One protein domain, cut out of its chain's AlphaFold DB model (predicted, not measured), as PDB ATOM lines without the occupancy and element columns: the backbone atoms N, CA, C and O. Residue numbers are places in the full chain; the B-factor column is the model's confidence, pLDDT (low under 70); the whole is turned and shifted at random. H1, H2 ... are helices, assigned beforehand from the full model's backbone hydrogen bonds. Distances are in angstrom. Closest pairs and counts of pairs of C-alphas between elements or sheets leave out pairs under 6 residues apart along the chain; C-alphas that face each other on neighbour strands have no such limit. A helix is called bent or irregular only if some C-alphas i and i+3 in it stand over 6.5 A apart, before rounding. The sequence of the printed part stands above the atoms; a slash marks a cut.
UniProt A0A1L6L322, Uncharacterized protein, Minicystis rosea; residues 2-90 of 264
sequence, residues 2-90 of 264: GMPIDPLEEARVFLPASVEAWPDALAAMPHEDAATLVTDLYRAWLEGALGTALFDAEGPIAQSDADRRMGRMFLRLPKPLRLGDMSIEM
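Overview. This is residues 2 to 90 of the 264 residues of an uncharacterized protein of Minicystis rosea (UniProt A0A1L6L322). Three helices, H2, H3 and H5, lie nearly side by side in a loose triangle, their directions alternating along the chain. H1 packs on one side of H3, H4 crosses near the first residues of H5, and after H5 the unnamed residues 76 to 90 run on and fold back as a tail. The printed part has 89 residues, with five named helices in the order H1, H2, H3, H4, H5 and no named strand; its class is all helix. It is compact, with a radius of gyration of the C-alphas of 12.7 A, and its C-alphas span 34 by 31 by 29 A.

Along the chain. H1 covers residues 7 to 14, beginning at C-alpha 7 at (-129.143, 34.966, 77.105). H2 covers residues 19 to 28 and is 15.0 A long from first to last C-alpha; it is irregular, with C-alphas 20 and 23 7.1 A apart. H3, residues 31 to 46, is the longest helix, 22.2 A, and ends at C-alpha 46 at (-129.884, 24.320, 70.687). H4 covers residues 52 to 58 and is irregular too, with C-alphas 54 and 57 8.0 A apart. H5, residues 63 to 75, is 18.5 A long and ends at C-alpha 75 at (-117.508, 19.343, 75.385).

Arrangement. H5 is the hub, touching H2, H3 and H4. H2, H3 and H5 form an up and down bundle, each helix running against the one before it in the chain. H5 touches H2 with residues 70 to 74 alone, at a shallow tilt of 23 degrees, the same way; the closest C-alphas, of Glu 20 and Met 73, are 6.5 A apart. H3, with residues 42 to 45 alone, only just touches H5, with 3 pairs of C-alphas within 8 A, the closest those of Trp 45 and Met 70 at 7.6 A; they run opposite ways at a shallow tilt of 27 degrees. H2 and H3 are close but not clearly touching, their closest C-alphas being those of Leu 26 and Ala 34 at 5.4 A. H5 touches H4 with residues 63 to 66 alone, about perpendicular at 88 degrees; the closest C-alphas, of Thr 52 and Ala 66, are 5.6 A apart. H1 touches H3, at residues 37 to 44 of H3 alone, the closest C-alphas being those of Pro 7 and Leu 41 at 6.4 A; they run opposite ways at a shallow tilt of 33 degrees, only just short of steep. H1 and H5 are apart. In H3 and H5 every O i to N i+4 pair is within hydrogen-bond range; in H1 2 of 4 are, in H2 4 of 6, and in H4 1 of 3, beside 2 of 4 O i to N i+3 pairs.

Size, cuts and confidence. The two C-alphas farthest apart, those of Gly 59 and Asp 85, are 35.7 A apart. The printed part has no cut, and the four links between helices are tight. Mean pLDDT of the printed part is 81.1; it is under 70 in residues 2 to 5, residue 7 and residues 80 to 90.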
ATOM      1  N   GLY A   2    -141.396  41.714  82.294       40.94
ATOM      2  CA  GLY A   2    -140.044  41.985  81.806       40.94
ATOM      3  C   GLY A   2    -139.879  41.287  80.463       40.94
ATOM      4  O   GLY A   2    -140.360  40.164  80.310       40.94
ATOM      5  N   MET A   3    -139.290  41.968  79.483       36.66
ATOM      6  CA  MET A   3    -138.827  41.288  78.277       36.66
ATOM      7  C   MET A   3    -137.849  40.181  78.699       36.66
ATOM      8  O   MET A   3    -137.080  40.421  79.634       36.66
ATOM      9  N   PRO A   4    -137.882  38.992  78.072       52.53
ATOM     10  CA  PRO A   4    -136.832  38.009  78.291       52.53
ATOM     11  C   PRO A   4    -135.493  38.680  77.970       52.53
ATOM     12  O   PRO A   4    -135.340  39.271  76.900       52.53
ATOM     13  N   ILE A   5    -134.586  38.680  78.946       59.75
ATOM     14  CA  ILE A   5    -133.213  39.147  78.761       59.75
ATOM     15  C   ILE A   5    -132.582  38.214  77.727       59.75
ATOM     16  O   ILE A   5    -132.778  37.001  77.800       59.75
ATOM     17  N   ASP A   6    -131.895  38.781  76.736       74.25
ATOM     18  CA  ASP A   6    -131.148  38.001  75.753       74.25
ATOM     19  C   ASP A   6    -130.088  37.172  76.505       74.25
ATOM     20  O   ASP A   6    -129.221  37.767  77.159       74.25
ATOM     21  N   PRO A   7    -130.124  35.824  76.438       69.44
ATOM     22  CA  PRO A   7    -129.143  34.966  77.105       69.44
ATOM     23  C   PRO A   7    -127.695  35.345  76.768       69.44
ATOM     24  O   PRO A   7    -126.785  35.151  77.575       69.44
ATOM     25  N   LEU A   8    -127.469  35.923  75.582       72.50
ATOM     26  CA  LEU A   8    -126.170  36.424  75.163       72.50
ATOM     27  C   LEU A   8    -125.763  37.714  75.889       72.50
ATOM     28  O   LEU A   8    -124.589  37.875  76.226       72.50
ATOM     29  N   GLU A   9    -126.694  38.639  76.128       77.38
ATOM     30  CA  GLU A   9    -126.415  39.870  76.880       77.38
ATOM     31  C   GLU A   9    -126.091  39.565  78.341       77.38
ATOM     32  O   GLU A   9    -125.147  40.136  78.889       77.38
ATOM     33  N   GLU A  10    -126.808  38.619  78.949       74.00
ATOM     34  CA  GLU A  10    -126.531  38.156  80.308       74.00
ATOM     35  C   GLU A  10    -125.166  37.464  80.396       74.00
ATOM     36  O   GLU A  10    -124.340  37.810  81.245       74.00
ATOM     37  N   ALA A  11    -124.861  36.562  79.460       76.62
ATOM     38  CA  ALA A  11    -123.572  35.882  79.411       76.62
ATOM     39  C   ALA A  11    -122.386  36.846  79.243       76.62
ATOM     40  O   ALA A  11    -121.340  36.644  79.861       76.62
ATOM     41  N   ARG A  12    -122.542  37.927  78.465       80.62
ATOM     42  CA  ARG A  12    -121.496  38.947  78.249       80.62
ATOM     43  C   ARG A  12    -121.123  39.732  79.509       80.62
ATOM     44  O   ARG A  12    -120.055  40.342  79.529       80.62
ATOM     45  N   VAL A  13    -121.959  39.725  80.550       83.38
ATOM     46  CA  VAL A  13    -121.624  40.332  81.851       83.38
ATOM     47  C   VAL A  13    -120.563  39.509  82.588       83.38
ATOM     48  O   VAL A  13    -119.722  40.075  83.288       83.38
ATOM     49  N   PHE A  14    -120.587  38.186  82.422       83.31
ATOM     50  CA  PHE A  14    -119.796  37.249  83.227       83.31
ATOM     51  C   PHE A  14    -118.671  36.563  82.448       83.31
ATOM     52  O   PHE A  14    -117.673  36.155  83.045       83.31
ATOM     53  N   LEU A  15    -118.809  36.428  81.128       88.81
ATOM     54  CA  LEU A  15    -117.899  35.660  80.285       88.81
ATOM     55  C   LEU A  15    -117.022  36.558  79.405       88.81
ATOM     56  O   LEU A  15    -117.454  37.621  78.955       88.81
ATOM     57  N   PRO A  16    -115.777  36.135  79.121       88.06
ATOM     58  CA  PRO A  16    -114.906  36.860  78.209       88.06
ATOM     59  C   PRO A  16    -115.476  36.856  76.784       88.06
ATOM     60  O   PRO A  16    -116.231  35.968  76.399       88.06
ATOM     61  N   ALA A  17    -115.058  37.822  75.963       84.25
ATOM     62  CA  ALA A  17    -115.535  37.937  74.582       84.25
ATOM     63  C   ALA A  17    -115.190  36.713  73.705       84.25
ATOM     64  O   ALA A  17    -115.925  36.409  72.774       84.25
ATOM     65  N   SER A  18    -114.091  36.007  73.999       86.81
ATOM     66  CA  SER A  18    -113.709  34.781  73.286       86.81
ATOM     67  C   SER A  18    -114.372  33.557  73.915       86.81
ATOM     68  O   SER A  18    -114.116  33.235  75.079       86.81
ATOM     69  N   VAL A  19    -115.164  32.844  73.108       87.44
ATOM     70  CA  VAL A  19    -115.855  31.596  73.480       87.44
ATOM     71  C   VAL A  19    -114.871  30.516  73.944       87.44
ATOM     72  O   VAL A  19    -115.167  29.719  74.833       87.44
ATOM     73  N   GLU A  20    -113.653  30.500  73.406       87.06
ATOM     74  CA  GLU A  20    -112.610  29.531  73.754       87.06
ATOM     75  C   GLU A  20    -112.122  29.655  75.202       87.06
ATOM     76  O   GLU A  20    -111.615  28.667  75.743       87.06
ATOM     77  N   ALA A  21    -112.273  30.840  75.800       90.38
ATOM     78  CA  ALA A  21    -111.914  31.137  77.185       90.38
ATOM     79  C   ALA A  21    -113.075  30.909  78.171       90.38
ATOM     80  O   ALA A  21    -112.872  30.970  79.385       90.38
ATOM     81  N   TRP A  22    -114.286  30.620  77.680       91.69
ATOM     82  CA  TRP A  22    -115.455  30.382  78.533       91.69
ATOM     83  C   TRP A  22    -115.284  29.205  79.495       91.69
ATOM     84  O   TRP A  22    -115.658  29.373  80.652       91.69
ATOM     85  N   PRO A  23    -114.699  28.048  79.107       91.25
ATOM     86  CA  PRO A  23    -114.538  26.935  80.040       91.25
ATOM     87  C   PRO A  23    -113.757  27.307  81.306       91.25
ATOM     88  O   PRO A  23    -114.143  26.889  82.396       91.25
ATOM     89  N   ASP A  24    -112.705  28.121  81.177       91.69
ATOM     90  CA  ASP A  24    -111.877  28.548  82.310       91.69
ATOM     91  C   ASP A  24    -112.594  29.602  83.168       91.69
ATOM     92  O   ASP A  24    -112.545  29.538  84.396       91.69
ATOM     93  N   ALA A  25    -113.311  30.539  82.536       92.12
ATOM     94  CA  ALA A  25    -114.116  31.538  83.241       92.12
ATOM     95  C   ALA A  25    -115.246  30.885  84.054       92.12
ATOM     96  O   ALA A  25    -115.388  31.154  85.245       92.12
ATOM     97  N   LEU A  26    -115.986  29.957  83.439       91.19
ATOM     98  CA  LEU A  26    -117.045  29.184  84.090       91.19
ATOM     99  C   LEU A  26    -116.505  28.310  85.229       91.19
ATOM    100  O   LEU A  26    -117.171  28.146  86.245       91.19
ATOM    101  N   ALA A  27    -115.287  27.773  85.098       89.31
ATOM    102  CA  ALA A  27    -114.644  26.999  86.160       89.31
ATOM    103  C   ALA A  27    -114.248  27.845  87.385       89.31
ATOM    104  O   ALA A  27    -114.107  27.295  88.479       89.31
ATOM    105  N   ALA A  28    -114.042  29.154  87.211       91.19
ATOM    106  CA  ALA A  28    -113.685  30.080  88.284       91.19
ATOM    107  C   ALA A  28    -114.907  30.656  89.026       91.19
ATOM    108  O   ALA A  28    -114.751  31.256  90.092       91.19
ATOM    109  N   MET A  29    -116.109  30.491  88.469       91.12
ATOM    110  CA  MET A  29    -117.368  30.942  89.062       91.12
ATOM    111  C   MET A  29    -117.846  30.000  90.182       91.12
ATOM    112  O   MET A  29    -117.482  28.818  90.202       91.12
ATOM    113  N   PRO A  30    -118.697  30.483  91.111       90.12
ATOM    114  CA  PRO A  30    -119.463  29.602  91.985       90.12
ATOM    115  C   PRO A  30    -120.237  28.565  91.161       90.12
ATOM    116  O   PRO A  30    -120.814  28.886  90.123       90.12
ATOM    117  N   HIS A  31    -120.239  27.311  91.617       87.06
ATOM    118  CA  HIS A  31    -120.762  26.181  90.837       87.06
ATOM    119  C   HIS A  31    -122.232  26.352  90.425       87.06
ATOM    120  O   HIS A  31    -122.564  26.058  89.281       87.06
ATOM    121  N   GLU A  32    -123.084  26.866  91.315       86.62
ATOM    122  CA  GLU A  32    -124.514  27.083  91.042       86.62
ATOM    123  C   GLU A  32    -124.743  28.137  89.944       86.62
ATOM    124  O   GLU A  32    -125.537  27.915  89.024       86.62
ATOM    125  N   ASP A  33    -123.990  29.241  89.985       88.12
ATOM    126  CA  ASP A  33    -124.061  30.312  88.984       88.12
ATOM    127  C   ASP A  33    -123.579  29.806  87.618       88.12
ATOM    128  O   ASP A  33    -124.225  30.014  86.591       88.12
ATOM    129  N   ALA A  34    -122.459  29.077  87.611       88.12
ATOM    130  CA  ALA A  34    -121.902  28.487  86.401       88.12
ATOM    131  C   ALA A  34    -122.848  27.449  85.780       88.12
ATOM    132  O   ALA A  34    -123.039  27.436  84.567       88.12
ATOM    133  N   ALA A  35    -123.462  26.585  86.596       84.81
ATOM    134  CA  ALA A  35    -124.400  25.571  86.121       84.81
ATOM    135  C   ALA A  35    -125.659  26.197  85.499       84.81
ATOM    136  O   ALA A  35    -126.129  25.728  84.459       84.81
ATOM    137  N   THR A  36    -126.172  27.272  86.105       85.81
ATOM    138  CA  THR A  36    -127.326  28.021  85.589       85.81
ATOM    139  C   THR A  36    -126.989  28.644  84.236       85.81
ATOM    140  O   THR A  36    -127.649  28.356  83.239       85.81
ATOM    141  N   LEU A  37    -125.877  29.380  84.163       88.38
ATOM    142  CA  LEU A  37    -125.449  30.044  82.935       88.38
ATOM    143  C   LEU A  37    -125.163  29.055  81.792       88.38
ATOM    144  O   LEU A  37    -125.561  29.289  80.653       88.38
ATOM    145  N   VAL A  38    -124.512  27.920  82.078       87.75
ATOM    146  CA  VAL A  38    -124.272  26.867  81.074       87.75
ATOM    147  C   VAL A  38    -125.587  26.287  80.556       87.75
ATOM    148  O   VAL A  38    -125.699  26.034  79.357       87.75
ATOM    149  N   THR A  39    -126.577  26.089  81.430       84.81
ATOM    150  CA  THR A  39    -127.897  25.561  81.051       84.81
ATOM    151  C   THR A  39    -128.609  26.494  80.081       84.81
ATOM    152  O   THR A  39    -129.098  26.042  79.042       84.81
ATOM    153  N   ASP A  40    -128.624  27.791  80.379       86.00
ATOM    154  CA  ASP A  40    -129.317  28.776  79.552       86.00
ATOM    155  C   ASP A  40    -128.600  29.009  78.219       86.00
ATOM    156  O   ASP A  40    -129.243  29.007  77.167       86.00
ATOM    157  N   LEU A  41    -127.265  29.088  78.227       87.75
ATOM    158  CA  LEU A  41    -126.460  29.163  77.004       87.75
ATOM    159  C   LEU A  41    -126.655  27.939  76.111       87.75
ATOM    160  O   LEU A  41    -126.758  28.059  74.892       87.75
ATOM    161  N   TYR A  42    -126.699  26.748  76.701       86.88
ATOM    162  CA  TYR A  42    -126.882  25.524  75.939       86.88
ATOM    163  C   TYR A  42    -128.277  25.435  75.325       86.88
ATOM    164  O   TYR A  42    -128.394  25.107  74.146       86.88
ATOM    165  N   ARG A  43    -129.325  25.790  76.079       84.44
ATOM    166  CA  ARG A  43    -130.691  25.877  75.545       84.44
ATOM    167  C   ARG A  43    -130.767  26.880  74.393       84.44
ATOM    168  O   ARG A  43    -131.235  26.524  73.318       84.44
ATOM    169  N   ALA A  44    -130.225  28.082  74.586       86.44
ATOM    170  CA  ALA A  44    -130.201  29.120  73.561       86.44
ATOM    171  C   ALA A  44    -129.424  28.685  72.305       86.44
ATOM    172  O   ALA A  44    -129.829  28.993  71.187       86.44
ATOM    173  N   TRP A  45    -128.325  27.939  72.458       88.56
ATOM    174  CA  TRP A  45    -127.615  27.351  71.323       88.56
ATOM    175  C   TRP A  45    -128.461  26.319  70.585       88.56
ATOM    176  O   TRP A  45    -128.606  26.426  69.370       88.56
ATOM    177  N   LEU A  46    -129.050  25.357  71.296       83.12
ATOM    178  CA  LEU A  46    -129.884  24.320  70.687       83.12
ATOM    179  C   LEU A  46    -131.086  24.906  69.931       83.12
ATOM    180  O   LEU A  46    -131.353  24.487  68.807       83.12
ATOM    181  N   GLU A  47    -131.725  25.932  70.492       82.69
ATOM    182  CA  GLU A  47    -132.837  26.674  69.881       82.69
ATOM    183  C   GLU A  47    -132.399  27.608  68.731       82.69
ATOM    184  O   GLU A  47    -133.238  28.241  68.091       82.69
ATOM    185  N   GLY A  48    -131.095  27.705  68.446       82.88
ATOM    186  CA  GLY A  48    -130.543  28.529  67.369       82.88
ATOM    187  C   GLY A  48    -130.478  30.029  67.679       82.88
ATOM    188  O   GLY A  48    -130.195  30.821  66.782       82.88
ATOM    189  N   ALA A  49    -130.712  30.431  68.931       85.25
ATOM    190  CA  ALA A  49    -130.577  31.816  69.382       85.25
ATOM    191  C   ALA A  49    -129.104  32.247  69.519       85.25
ATOM    192  O   ALA A  49    -128.791  33.430  69.389       85.25
ATOM    193  N   LEU A  50    -128.186  31.296  69.730       84.88
ATOM    194  CA  LEU A  50    -126.742  31.540  69.664       84.88
ATOM    195  C   LEU A  50    -126.192  31.127  68.295       84.88
ATOM    196  O   LEU A  50    -126.277  29.962  67.910       84.88
ATOM    197  N   GLY A  51    -125.595  32.076  67.572       80.50
ATOM    198  CA  GLY A  51    -125.112  31.863  66.205       80.50
ATOM    199  C   GLY A  51    -123.869  32.677  65.862       80.50
ATOM    200  O   GLY A  51    -123.056  32.987  66.731       80.50
ATOM    201  N   THR A  52    -123.711  33.033  64.586       83.56
ATOM    202  CA  THR A  52    -122.515  33.735  64.074       83.56
ATOM    203  C   THR A  52    -122.182  35.038  64.805       83.56
ATOM    204  O   THR A  52    -121.004  35.339  64.958       83.56
ATOM    205  N   ALA A  53    -123.186  35.747  65.335       80.00
ATOM    206  CA  ALA A  53    -123.020  37.009  66.068       80.00
ATOM    207  C   ALA A  53    -122.103  36.910  67.307       80.00
ATOM    208  O   ALA A  53    -121.532  37.903  67.762       80.00
ATOM    209  N   LEU A  54    -121.924  35.703  67.857       81.00
ATOM    210  CA  LEU A  54    -120.943  35.437  68.916       81.00
ATOM    211  C   LEU A  54    -119.495  35.665  68.467       81.00
ATOM    212  O   LEU A  54    -118.627  35.912  69.299       81.00
ATOM    213  N   PHE A  55    -119.245  35.587  67.164       82.81
ATOM    214  CA  PHE A  55    -117.920  35.547  66.565       82.81
ATOM    215  C   PHE A  55    -117.656  36.735  65.631       82.81
ATOM    216  O   PHE A  55    -116.622  36.767  64.974       82.81
ATOM    217  N   ASP A  56    -118.541  37.739  65.598       80.62
ATOM    218  CA  ASP A  56    -118.442  38.900  64.697       80.62
ATOM    219  C   ASP A  56    -117.095  39.635  64.790       80.62
ATOM    220  O   ASP A  56    -116.583  40.152  63.795       80.62
ATOM    221  N   ALA A  57    -116.489  39.660  65.983       77.69
ATOM    222  CA  ALA A  57    -115.187  40.282  66.214       77.69
ATOM    223  C   ALA A  57    -114.033  39.592  65.460       77.69
ATOM    224  O   ALA A  57    -112.980  40.198  65.265       77.69
ATOM    225  N   GLU A  58    -114.222  38.344  65.031       78.69
ATOM    226  CA  GLU A  58    -113.234  37.538  64.308       78.69
ATOM    227  C   GLU A  58    -113.431  37.582  62.782       78.69
ATOM    228  O   GLU A  58    -112.615  37.044  62.032       78.69
ATOM    229  N   GLY A  59    -114.480  38.265  62.314       80.75
ATOM    230  CA  GLY A  59    -114.875  38.318  60.911       80.75
ATOM    231  C   GLY A  59    -115.996  37.329  60.563       80.75
ATOM    232  O   GLY A  59    -116.507  36.617  61.425       80.75
ATOM    233  N   PRO A  60    -116.425  37.299  59.288       84.75
ATOM    234  CA  PRO A  60    -117.541  36.465  58.866       84.75
ATOM    235  C   PRO A  60    -117.181  34.979  58.974       84.75
ATOM    236  O   PRO A  60    -116.197  34.530  58.387       84.75
ATOM    237  N   ILE A  61    -118.023  34.216  59.669       89.38
ATOM    238  CA  ILE A  61    -117.930  32.755  59.753       89.38
ATOM    239  C   ILE A  61    -119.229  32.104  59.273       89.38
ATOM    240  O   ILE A  61    -120.302  32.708  59.341       89.38
ATOM    241  N   ALA A  62    -119.143  30.864  58.792       89.69
ATOM    242  CA  ALA A  62    -120.325  30.075  58.468       89.69
ATOM    243  C   ALA A  62    -121.071  29.670  59.750       89.69
ATOM    244  O   ALA A  62    -120.455  29.399  60.782       89.69
ATOM    245  N   GLN A  63    -122.400  29.574  59.680       89.88
ATOM    246  CA  GLN A  63    -123.223  29.171  60.824       89.88
ATOM    247  C   GLN A  63    -122.870  27.757  61.326       89.88
ATOM    248  O   GLN A  63    -122.790  27.549  62.531       89.88
ATOM    249  N   SER A  64    -122.554  26.810  60.435       89.00
ATOM    250  CA  SER A  64    -122.077  25.471  60.823       89.00
ATOM    251  C   SER A  64    -120.765  25.519  61.614       89.00
ATOM    252  O   SER A  64    -120.599  24.785  62.585       89.00
ATOM    253  N   ASP A  65    -119.843  26.417  61.268       91.12
ATOM    254  CA  ASP A  65    -118.599  26.591  62.022       91.12
ATOM    255  C   ASP A  65    -118.844  27.213  63.400       91.12
ATOM    256  O   ASP A  65    -118.202  26.801  64.374       91.12
ATOM    257  N   ALA A  66    -119.802  28.141  63.505       91.19
ATOM    258  CA  ALA A  66    -120.270  28.674  64.782       91.19
ATOM    259  C   ALA A  66    -120.847  27.554  65.668       91.19
ATOM    260  O   ALA A  66    -120.416  27.385  66.811       91.19
ATOM    261  N   ASP A  67    -121.742  26.727  65.115       91.62
ATOM    262  CA  ASP A  67    -122.359  25.594  65.814       91.62
ATOM    263  C   ASP A  67    -121.310  24.571  66.281       91.62
ATOM    264  O   ASP A  67    -121.305  24.155  67.443       91.62
ATOM    265  N   ARG A  68    -120.351  24.218  65.415       92.44
ATOM    266  CA  ARG A  68    -119.231  23.323  65.749       92.44
ATOM    267  C   ARG A  68    -118.355  23.888  66.871       92.44
ATOM    268  O   ARG A  68    -117.916  23.140  67.747       92.44
ATOM    269  N   ARG A  69    -118.052  25.193  66.855       91.31
ATOM    270  CA  ARG A  69    -117.261  25.850  67.916       91.31
ATOM    271  C   ARG A  69    -118.000  25.843  69.247       91.31
ATOM    272  O   ARG A  69    -117.395  25.467  70.251       91.31
ATOM    273  N   MET A  70    -119.289  26.172  69.242       90.25
ATOM    274  CA  MET A  70    -120.134  26.117  70.436       90.25
ATOM    275  C   MET A  70    -120.202  24.700  71.008       90.25
ATOM    276  O   MET A  70    -119.899  24.496  72.183       90.25
ATOM    277  N   GLY A  71    -120.468  23.696  70.170       89.75
ATOM    278  CA  GLY A  71    -120.448  22.294  70.583       89.75
ATOM    279  C   GLY A  71    -119.115  21.870  71.208       89.75
ATOM    280  O   GLY A  71    -119.082  21.285  72.293       89.75
ATOM    281  N   ARG A  72    -117.981  22.230  70.587       90.81
ATOM    282  CA  ARG A  72    -116.641  21.981  71.155       90.81
ATOM    283  C   ARG A  72    -116.419  22.678  72.495       90.81
ATOM    284  O   ARG A  72    -115.761  22.102  73.359       90.81
ATOM    285  N   MET A  73    -116.938  23.891  72.673       90.75
ATOM    286  CA  MET A  73    -116.872  24.604  73.949       90.75
ATOM    287  C   MET A  73    -117.612  23.818  75.039       90.75
ATOM    288  O   MET A  73    -117.005  23.514  76.068       90.75
ATOM    289  N   PHE A  74    -118.844  23.366  74.778       88.25
ATOM    290  CA  PHE A  74    -119.613  22.562  75.735       88.25
ATOM    291  C   PHE A  74    -118.921  21.238  76.095       88.25
ATOM    292  O   PHE A  74    -118.901  20.840  77.260       88.25
ATOM    293  N   LEU A  75    -118.275  20.574  75.131       86.12
ATOM    294  CA  LEU A  75    -117.508  19.343  75.385       86.12
ATOM    295  C   LEU A  75    -116.289  19.558  76.300       86.12
ATOM    296  O   LEU A  75    -115.867  18.625  76.995       86.12
ATOM    297  N   ARG A  76    -115.726  20.773  76.312       88.75
ATOM    298  CA  ARG A  76    -114.567  21.159  77.134       88.75
ATOM    299  C   ARG A  76    -114.941  21.585  78.552       88.75
ATOM    300  O   ARG A  76    -114.034  21.774  79.361       88.75
ATOM    301  N   LEU A  77    -116.229  21.720  78.868       87.06
ATOM    302  CA  LEU A  77    -116.651  22.138  80.198       87.06
ATOM    303  C   LEU A  77    -116.179  21.152  81.284       87.06
ATOM    304  O   LEU A  77    -116.198  19.926  81.075       87.06
ATOM    305  N   PRO A  78    -115.783  21.667  82.466       79.19
ATOM    306  CA  PRO A  78    -115.490  20.851  83.636       79.19
ATOM    307  C   PRO A  78    -116.607  19.846  83.916       79.19
ATOM    308  O   PRO A  78    -117.787  20.172  83.815       79.19
ATOM    309  N   LYS A  79    -116.248  18.627  84.344       76.81
ATOM    310  CA  LYS A  79    -117.232  17.576  84.653       76.81
ATOM    311  C   LYS A  79    -118.403  18.003  85.556       76.81
ATOM    312  O   LYS A  79    -119.510  17.600  85.222       76.81
ATOM    313  N   PRO A  80    -118.226  18.779  86.645       68.31
ATOM    314  CA  PRO A  80    -119.361  19.183  87.479       68.31
ATOM    315  C   PRO A  80    -120.304  20.189  86.801       68.31
ATOM    316  O   PRO A  80    -121.409  20.380  87.290       68.31
ATOM    317  N   LEU A  81    -119.887  20.829  85.702       69.69
ATOM    318  CA  LEU A  81    -120.698  21.774  84.920       69.69
ATOM    319  C   LEU A  81    -121.361  21.113  83.706       69.69
ATOM    320  O   LEU A  81    -122.033  21.774  82.919       69.69
ATOM    321  N   ARG A  82    -121.147  19.808  83.522       69.81
ATOM    322  CA  ARG A  82    -121.811  19.034  82.479       69.81
ATOM    323  C   ARG A  82    -123.291  18.959  82.812       69.81
ATOM    324  O   ARG A  82    -123.660  18.544  83.906       69.81
ATOM    325  N   LEU A  83    -124.103  19.385  81.855       65.44
ATOM    326  CA  LEU A  83    -125.553  19.403  81.957       65.44
ATOM    327  C   LEU A  83    -126.038  17.984  82.264       65.44
ATOM    328  O   LEU A  83    -125.716  17.062  81.520       65.44
ATOM    329  N   GLY A  84    -126.701  17.820  83.413       60.88
ATOM    330  CA  GLY A  84    -127.249  16.547  83.885       60.88
ATOM    331  C   GLY A  84    -128.445  16.097  83.045       60.88
ATOM    332  O   GLY A  84    -128.390  16.135  81.820       60.88
ATOM    333  N   ASP A  85    -129.545  15.701  83.691       55.66
ATOM    334  CA  ASP A  85    -130.765  15.224  83.021       55.66
ATOM    335  C   ASP A  85    -131.547  16.377  82.351       55.66
ATOM    336  O   ASP A  85    -132.647  16.748  82.761       55.66
ATOM    337  N   MET A  86    -130.966  16.988  81.318       61.09
ATOM    338  CA  MET A  86    -131.670  17.894  80.419       61.09
ATOM    339  C   MET A  86    -132.343  17.096  79.306       61.09
ATOM    340  O   MET A  86    -131.681  16.541  78.433       61.09
ATOM    341  N   SER A  87    -133.674  17.099  79.305       57.59
ATOM    342  CA  SER A  87    -134.472  16.591  78.191       57.59
ATOM    343  C   SER A  87    -134.887  17.760  77.308       57.59
ATOM    344  O   SER A  87    -135.699  18.589  77.718       57.59
ATOM    345  N   ILE A  88    -134.326  17.834  76.105       59.38
ATOM    346  CA  ILE A  88    -134.787  18.739  75.052       59.38
ATOM    347  C   ILE A  88    -135.105  17.856  73.855       59.38
ATOM    348  O   ILE A  88    -134.215  17.206  73.311       59.38
ATOM    349  N   GLU A  89    -136.375  17.820  73.466       59.88
ATOM    350  CA  GLU A  89    -136.793  17.154  72.239       59.88
ATOM    351  C   GLU A  89    -136.496  18.079  71.059       59.88
ATOM    352  O   GLU A  89    -137.095  19.146  70.928       59.88
ATOM    353  N   MET A  90    -135.562  17.672  70.201       60.34
ATOM    354  CA  MET A  90    -135.300  18.344  68.934       60.34
ATOM    355  C   MET A  90    -135.443  17.356  67.785       60.34
ATOM    356  O   MET A  90    -134.765  16.334  67.745       60.34
TER     357      MET A  90